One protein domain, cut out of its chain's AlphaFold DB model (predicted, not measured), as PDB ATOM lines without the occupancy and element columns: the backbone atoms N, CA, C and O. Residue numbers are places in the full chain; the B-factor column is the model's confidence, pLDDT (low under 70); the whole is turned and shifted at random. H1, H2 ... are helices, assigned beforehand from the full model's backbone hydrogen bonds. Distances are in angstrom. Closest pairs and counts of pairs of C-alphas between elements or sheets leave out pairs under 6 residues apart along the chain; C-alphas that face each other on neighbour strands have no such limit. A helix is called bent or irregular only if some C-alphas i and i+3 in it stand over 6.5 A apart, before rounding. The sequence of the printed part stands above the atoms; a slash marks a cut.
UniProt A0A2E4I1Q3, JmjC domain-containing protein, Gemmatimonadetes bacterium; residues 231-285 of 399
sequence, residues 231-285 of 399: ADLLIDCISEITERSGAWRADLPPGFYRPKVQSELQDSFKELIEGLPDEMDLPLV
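This is residues 231 to 285 of the 399 residues of the protein "JmjC domain-containing protein" of Gemmatimonadetes bacterium (UniProt A0A2E4I1Q3). A long helix, H2, makes most of the length, and a shorter helix, H1, stands nearly square to it by its last residues, making an L-shaped corner. Residues 245 to 258, with no named element, run from H1 along the length of H2 to its far end, and the short H3 packs on H1 near the corner. The printed part has 55 residues, with three named helices in the order H1, H2, H3 and no named strand; the class is all helix. The whole is loose, with a radius of gyration of the C-alphas of 13.0 A and spans of 39 by 18 by 17 A.

H1, residues 231 to 244, and H2, residues 259 to 279, are close but not clearly touching, with the closest C-alphas, those of Ile 241 and Glu 279, 7.0 A apart. Their lines are about perpendicular, at 80 degrees. H3, residues 282 to 285, touches H1; the closest C-alphas, those of Cys 237 and Val 285, are 6.2 A apart. H2 and H3 are apart. In H1 every O i to N i+4 pair is within hydrogen-bond range, in H2 14 of 17 are, and H3 is too short for such a pair.

H1 begins at C-alpha 231 (297.943, 177.437, 193.597) and is 20.2 A long from first to last C-alpha. H2 begins at C-alpha 259 (324.346, 190.902, 203.546) and is 29.5 A long; it is irregular, with C-alphas 274 and 277 7.2 A apart. H3, 5.2 A long, ends at C-alpha 285 (295.078, 184.077, 182.445).

The two C-alphas farthest apart, those of Arg 258 and Pro 283, are 39.7 A from each other. The link from H1 to H2 is long, with 14 residues, and that from H2 to H3 is tight, with 2. The printed part has no cut. The mean pLDDT of the printed part is 93.3, and no printed residue is under 70.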
ATOM      1  N   ALA A 231     296.495 177.519 193.766       94.31
ATOM      2  CA  ALA A 231     297.943 177.437 193.597       94.31
ATOM      3  C   ALA A 231     298.328 177.363 192.112       94.31
ATOM      4  O   ALA A 231     299.257 178.046 191.697       94.31
ATOM      5  N   ASP A 232     297.594 176.583 191.308       93.75
ATOM      6  CA  ASP A 232     297.823 176.524 189.860       93.75
ATOM      7  C   ASP A 232     297.525 177.885 189.196       93.75
ATOM      8  O   ASP A 232     298.305 178.337 188.363       93.75
ATOM      9  N   LEU A 233     296.441 178.564 189.604       94.75
ATOM     10  CA  LEU A 233     296.088 179.900 189.106       94.75
ATOM     11  C   LEU A 233     297.147 180.946 189.451       94.75
ATOM     12  O   LEU A 233     297.535 181.719 188.582       94.75
ATOM     13  N   LEU A 234     297.648 180.945 190.688       94.81
ATOM     14  CA  LEU A 234     298.719 181.846 191.104       94.81
ATOM     15  C   LEU A 234     299.986 181.632 190.266       94.81
ATOM     16  O   LEU A 234     300.588 182.603 189.820       94.81
ATOM     17  N   ILE A 235     300.376 180.376 190.030       94.81
ATOM     18  CA  ILE A 235     301.545 180.043 189.203       94.81
ATOM     19  C   ILE A 235     301.355 180.532 187.766       94.81
ATOM     20  O   ILE A 235     302.282 181.117 187.206       94.81
ATOM     21  N   ASP A 236     300.175 180.327 187.177       95.12
ATOM     22  CA  ASP A 236     299.883 180.802 185.823       95.12
ATOM     23  C   ASP A 236     299.902 182.345 185.756       95.12
ATOM     24  O   ASP A 236     300.471 182.895 184.819       95.12
ATOM     25  N   CYS A 237     299.380 183.048 186.771       95.19
ATOM     26  CA  CYS A 237     299.440 184.518 186.841       95.19
ATOM     27  C   CYS A 237     300.876 185.033 186.957       95.19
ATOM     28  O   CYS A 237     301.259 185.963 186.256       95.19
ATOM     29  N   ILE A 238     301.687 184.419 187.824       94.56
ATOM     30  CA  ILE A 238     303.105 184.773 187.958       94.56
ATOM     31  C   ILE A 238     303.832 184.519 186.635       94.56
ATOM     32  O   ILE A 238     304.612 185.364 186.206       94.56
ATOM     33  N   SER A 239     303.557 183.392 185.972       94.75
ATOM     34  CA  SER A 239     304.181 183.058 184.687       94.75
ATOM     35  C   SER A 239     303.866 184.123 183.632       94.75
ATOM     36  O   SER A 239     304.797 184.677 183.052       94.75
ATOM     37  N   GLU A 240     302.591 184.495 183.470       94.88
ATOM     38  CA  GLU A 240     302.158 185.566 182.556       94.88
ATOM     39  C   GLU A 240     302.879 186.894 182.839       94.88
ATOM     40  O   GLU A 240     303.509 187.469 181.947       94.88
ATOM     41  N   ILE A 241     302.873 187.350 184.097       94.69
ATOM     42  CA  ILE A 241     303.493 188.625 184.485       94.69
ATOM     43  C   ILE A 241     304.999 188.607 184.213       94.69
ATOM     44  O   ILE A 241     305.544 189.585 183.698       94.69
ATOM     45  N   THR A 242     305.685 187.500 184.516       93.62
ATOM     46  CA  THR A 242     307.132 187.382 184.272       93.62
ATOM     47  C   THR A 242     307.485 187.380 182.786       93.62
ATOM     48  O   THR A 242     308.577 187.813 182.422       93.62
ATOM     49  N   GLU A 243     306.582 186.952 181.905       92.81
ATOM     50  CA  GLU A 243     306.786 187.041 180.458       92.81
ATOM     51  C   GLU A 243     306.597 188.483 179.962       92.81
ATOM     52  O   GLU A 243     307.437 189.016 179.223       92.81
ATOM     53  N   ARG A 244     305.539 189.161 180.420       92.31
ATOM     54  CA  ARG A 244     305.164 190.505 179.957       92.31
ATOM     55  C   ARG A 244     306.014 191.630 180.556       92.31
ATOM     56  O   ARG A 244     306.414 192.546 179.833       92.31
ATOM     57  N   SER A 245     306.302 191.588 181.853       93.06
ATOM     58  CA  SER A 245     306.875 192.709 182.603       93.06
ATOM     59  C   SER A 245     308.405 192.674 182.626       93.06
ATOM     60  O   SER A 245     309.036 191.705 183.048       93.06
ATOM     61  N   GLY A 246     309.032 193.758 182.162       93.69
ATOM     62  CA  GLY A 246     310.492 193.888 182.154       93.69
ATOM     63  C   GLY A 246     311.105 193.995 183.553       93.69
ATOM     64  O   GLY A 246     312.247 193.587 183.733       93.69
ATOM     65  N   ALA A 247     310.351 194.493 184.541       92.94
ATOM     66  CA  ALA A 247     310.818 194.639 185.920       92.94
ATOM     67  C   ALA A 247     311.090 193.274 186.571       92.94
ATOM     68  O   ALA A 247     312.147 193.066 187.160       92.94
ATOM     69  N   TRP A 248     310.188 192.310 186.366       93.88
ATOM     70  CA  TRP A 248     310.341 190.930 186.838       93.88
ATOM     71  C   TRP A 248     311.434 190.144 186.098       93.88
ATOM     72  O   TRP A 248     311.905 189.125 186.600       93.88
ATOM     73  N   ARG A 249     311.861 190.622 184.921       94.56
ATOM     74  CA  ARG A 249     312.966 190.054 184.128       94.56
ATOM     75  C   ARG A 249     314.297 190.785 184.313       94.56
ATOM     76  O   ARG A 249     315.265 190.421 183.649       94.56
ATOM     77  N   ALA A 250     314.352 191.815 185.156       94.94
ATOM     78  CA  ALA A 250     315.577 192.562 185.399       94.94
ATOM     79  C   ALA A 250     316.625 191.697 186.121       94.94
ATOM     80  O   ALA A 250     316.297 190.892 186.994       94.94
ATOM     81  N   ASP A 251     317.898 191.887 185.766       95.50
ATOM     82  CA  ASP A 251     319.007 191.205 186.428       95.50
ATOM     83  C   ASP A 251     319.088 191.605 187.909       95.50
ATOM     84  O   ASP A 251     318.968 192.780 188.268       95.50
ATOM     85  N   LEU A 252     319.367 190.634 188.780       95.19
ATOM     86  CA  LEU A 252     319.659 190.920 190.184       95.19
ATOM     87  C   LEU A 252     320.991 191.683 190.328       95.19
ATOM     88  O   LEU A 252     321.928 191.448 189.558       95.19
ATOM     89  N   PRO A 253     321.135 192.549 191.351       92.62
ATOM     90  CA  PRO A 253     322.362 193.310 191.562       92.62
ATOM     91  C   PRO A 253     323.588 192.391 191.768       92.62
ATOM     92  O   PRO A 253     323.499 191.369 192.462       92.62
ATOM     93  N   PRO A 254     324.773 192.742 191.226       93.62
ATOM     94  CA  PRO A 254     325.985 191.951 191.408       93.62
ATOM     95  C   PRO A 254     326.327 191.722 192.884       93.62
ATOM     96  O   PRO A 254     326.421 192.653 193.682       93.62
ATOM     97  N   GLY A 255     326.574 190.463 193.247       93.94
ATOM     98  CA  GLY A 255     326.892 190.099 194.627       93.94
ATOM     99  C   GLY A 255     325.682 190.075 195.566       93.94
ATOM    100  O   GLY A 255     325.875 190.265 196.763       93.94
ATOM    101  N   PHE A 256     324.475 189.796 195.058       92.25
ATOM    102  CA  PHE A 256     323.222 189.691 195.827       92.25
ATOM    103  C   PHE A 256     323.235 188.708 197.016       92.25
ATOM    104  O   PHE A 256     322.363 188.770 197.875       92.25
ATOM    105  N   TYR A 257     324.248 187.844 197.129       92.50
ATOM    106  CA  TYR A 257     324.486 187.013 198.318       92.50
ATOM    107  C   TYR A 257     325.141 187.767 199.495       92.50
ATOM    108  O   TYR A 257     325.281 187.209 200.581       92.50
ATOM    109  N   ARG A 258     325.611 189.008 199.299       93.44
ATOM    110  CA  ARG A 258     326.261 189.809 200.350       93.44
ATOM    111  C   ARG A 258     325.201 190.440 201.267       93.44
ATOM    112  O   ARG A 258     324.269 191.041 200.737       93.44
ATOM    113  N   PRO A 259     325.379 190.445 202.604       90.12
ATOM    114  CA  PRO A 259     324.346 190.902 203.546       90.12
ATOM    115  C   PRO A 259     323.778 192.301 203.269       90.12
ATOM    116  O   PRO A 259     322.572 192.501 203.348       90.12
ATOM    117  N   LYS A 260     324.628 193.266 202.890       86.31
ATOM    118  CA  LYS A 260     324.176 194.626 202.555       86.31
ATOM    119  C   LYS A 260     323.245 194.642 201.332       86.31
ATOM    120  O   LYS A 260     322.207 195.285 201.372       86.31
ATOM    121  N   VAL A 261     323.607 193.904 200.281       89.00
ATOM    122  CA  VAL A 261     322.833 193.824 199.029       89.00
ATOM    123  C   VAL A 261     321.553 193.010 199.232       89.00
ATOM    124  O   VAL A 261     320.545 193.285 198.600       89.00
ATOM    125  N   GLN A 262     321.560 192.041 200.150       90.56
ATOM    126  CA  GLN A 262     320.377 191.248 200.484       90.56
ATOM    127  C   GLN A 262     319.251 192.098 201.098       90.56
ATOM    128  O   GLN A 262     318.087 191.850 200.799       90.56
ATOM    129  N   SER A 263     319.585 193.104 201.918       88.00
ATOM    130  CA  SER A 263     318.589 194.044 202.457       88.00
ATOM    131  C   SER A 263     317.949 194.875 201.344       88.00
ATOM    132  O   SER A 263     316.729 194.949 201.268       88.00
ATOM    133  N   GLU A 264     318.765 195.437 200.448       89.44
ATOM    134  CA  GLU A 264     318.290 196.213 199.291       89.44
ATOM    135  C   GLU A 264     317.427 195.340 198.356       89.44
ATOM    136  O   GLU A 264     316.367 195.763 197.906       89.44
ATOM    137  N   LEU A 265     317.830 194.081 198.137       93.62
ATOM    138  CA  LEU A 265     317.063 193.097 197.368       93.62
ATOM    139  C   LEU A 265     315.691 192.813 197.992       93.62
ATOM    140  O   LEU A 265     314.710 192.672 197.265       93.62
ATOM    141  N   GLN A 266     315.615 192.705 199.321       92.81
ATOM    142  CA  GLN A 266     314.355 192.461 200.020       92.81
ATOM    143  C   GLN A 266     313.386 193.635 199.855       92.81
ATOM    144  O   GLN A 266     312.200 193.401 199.623       92.81
ATOM    145  N   ASP A 267     313.884 194.871 199.932       92.31
ATOM    146  CA  ASP A 267     313.073 196.075 199.742       92.31
ATOM    147  C   ASP A 267     312.555 196.173 198.300       92.31
ATOM    148  O   ASP A 267     311.352 196.332 198.094       92.31
ATOM    149  N   SER A 268     313.421 195.966 197.298       92.81
ATOM    150  CA  SER A 268     313.005 195.952 195.887       92.81
ATOM    151  C   SER A 268     312.014 194.829 195.575       92.81
ATOM    152  O   SER A 268     311.033 195.043 194.869       92.81
ATOM    153  N   PHE A 269     312.230 193.622 196.110       95.06
ATOM    154  CA  PHE A 269     311.291 192.515 195.922       95.06
ATOM    155  C   PHE A 269     309.936 192.810 196.569       95.06
ATOM    156  O   PHE A 269     308.896 192.501 195.993       95.06
ATOM    157  N   LYS A 270     309.934 193.429 197.753       96.12
ATOM    158  CA  LYS A 270     308.707 193.837 198.434       96.12
ATOM    159  C   LYS A 270     307.927 194.865 197.614       96.12
ATOM    160  O   LYS A 270     306.727 194.682 197.459       96.12
ATOM    161  N   GLU A 271     308.590 195.881 197.064       94.75
ATOM    162  CA  GLU A 271     307.951 196.892 196.207       94.75
ATOM    163  C   GLU A 271     307.287 196.252 194.974       94.75
ATOM    164  O   GLU A 271     306.126 196.529 194.680       94.75
ATOM    165  N   LEU A 272     307.977 195.314 194.312       94.44
ATOM    166  CA  LEU A 272     307.402 194.553 193.196       94.44
ATOM    167  C   LEU A 272     306.180 193.724 193.625       94.44
ATOM    168  O   LEU A 272     305.168 193.694 192.930       94.44
ATOM    169  N   ILE A 273     306.242 193.068 194.787       95.44
ATOM    170  CA  ILE A 273     305.117 192.288 195.326       95.44
ATOM    171  C   ILE A 273     303.934 193.185 195.720       95.44
ATOM    172  O   ILE A 273     302.787 192.773 195.553       95.44
ATOM    173  N   GLU A 274     304.181 194.393 196.226       95.75
ATOM    174  CA  GLU A 274     303.128 195.356 196.570       95.75
ATOM    175  C   GLU A 274     302.373 195.853 195.327       95.75
ATOM    176  O   GLU A 274     301.162 196.043 195.406       95.75
ATOM    177  N   GLY A 275     303.052 195.981 194.181       93.25
ATOM    178  CA  GLY A 275     302.432 196.303 192.888       93.25
ATOM    179  C   GLY A 275     301.797 195.110 192.159       93.25
ATOM    180  O   GLY A 275     301.028 195.296 191.217       93.25
ATOM    181  N   LEU A 276     302.075 193.879 192.600       92.38
ATOM    182  CA  LEU A 276     301.630 192.653 191.933       92.38
ATOM    183  C   LEU A 276     300.108 192.583 191.687       92.38
ATOM    184  O   LEU A 276     299.728 192.173 190.590       92.38
ATOM    185  N   PRO A 277     299.218 192.968 192.630       92.62
ATOM    186  CA  PRO A 277     297.773 192.914 192.399       92.62
ATOM    187  C   PRO A 277     297.303 193.772 191.219       92.62
ATOM    188  O   PRO A 277     296.357 193.380 190.542       92.62
ATOM    189  N   ASP A 278     297.968 194.902 190.965       92.50
ATOM    190  CA  ASP A 278     297.641 195.808 189.858       92.50
ATOM    191  C   ASP A 278     298.211 195.310 188.519       92.50
ATOM    192  O   ASP A 278     297.674 195.620 187.456       92.50
ATOM    193  N   GLU A 279     299.290 194.517 188.550       92.06
ATOM    194  CA  GLU A 279     299.869 193.885 187.356       92.06
ATOM    195  C   GLU A 279     299.141 192.599 186.931       92.06
ATOM    196  O   GLU A 279     299.255 192.208 185.766       92.06
ATOM    197  N   MET A 280     298.426 191.928 187.842       93.50
ATOM    198  CA  MET A 280     297.739 190.660 187.570       93.50
ATOM    199  C   MET A 280     296.532 190.831 186.637       93.50
ATOM    200  O   MET A 280     295.544 191.473 186.987       93.50
ATOM    201  N   ASP A 281     296.544 190.131 185.499       93.06
ATOM    202  CA  ASP A 281     295.401 190.047 184.581       93.06
ATOM    203  C   ASP A 281     294.698 188.680 184.692       93.06
ATOM    204  O   ASP A 281     294.922 187.747 183.915       93.06
ATOM    205  N   LEU A 282     293.831 188.541 185.702       93.19
ATOM    206  CA  LEU A 282     293.037 187.321 185.899       93.19
ATOM    207  C   LEU A 282     292.142 186.981 184.688       93.19
ATOM    208  O   LEU A 282     292.092 185.800 184.319       93.19
ATOM    209  N   PRO A 283     291.427 187.935 184.053       94.25
ATOM    210  CA  PRO A 283     290.674 187.659 182.830       94.25
ATOM    211  C   PRO A 283     291.523 187.062 181.702       94.25
ATOM    212  O   PRO A 283     291.091 186.095 181.071       94.25
ATOM    213  N   LEU A 284     292.730 187.583 181.464       91.56
ATOM    214  CA  LEU A 284     293.641 187.045 180.455       91.56
ATOM    215  C   LEU A 284     294.062 185.613 180.795       91.56
ATOM    216  O   LEU A 284     293.847 184.702 179.994       91.56
ATOM    217  N   VAL A 285     294.578 185.392 182.007       93.88
ATOM    218  CA  VAL A 285     295.078 184.077 182.445       93.88
ATOM    219  C   VAL A 285     293.974 183.018 182.407       93.88
ATOM    220  O   VAL A 285     294.184 181.890 181.950       93.88
TER     221      VAL A 285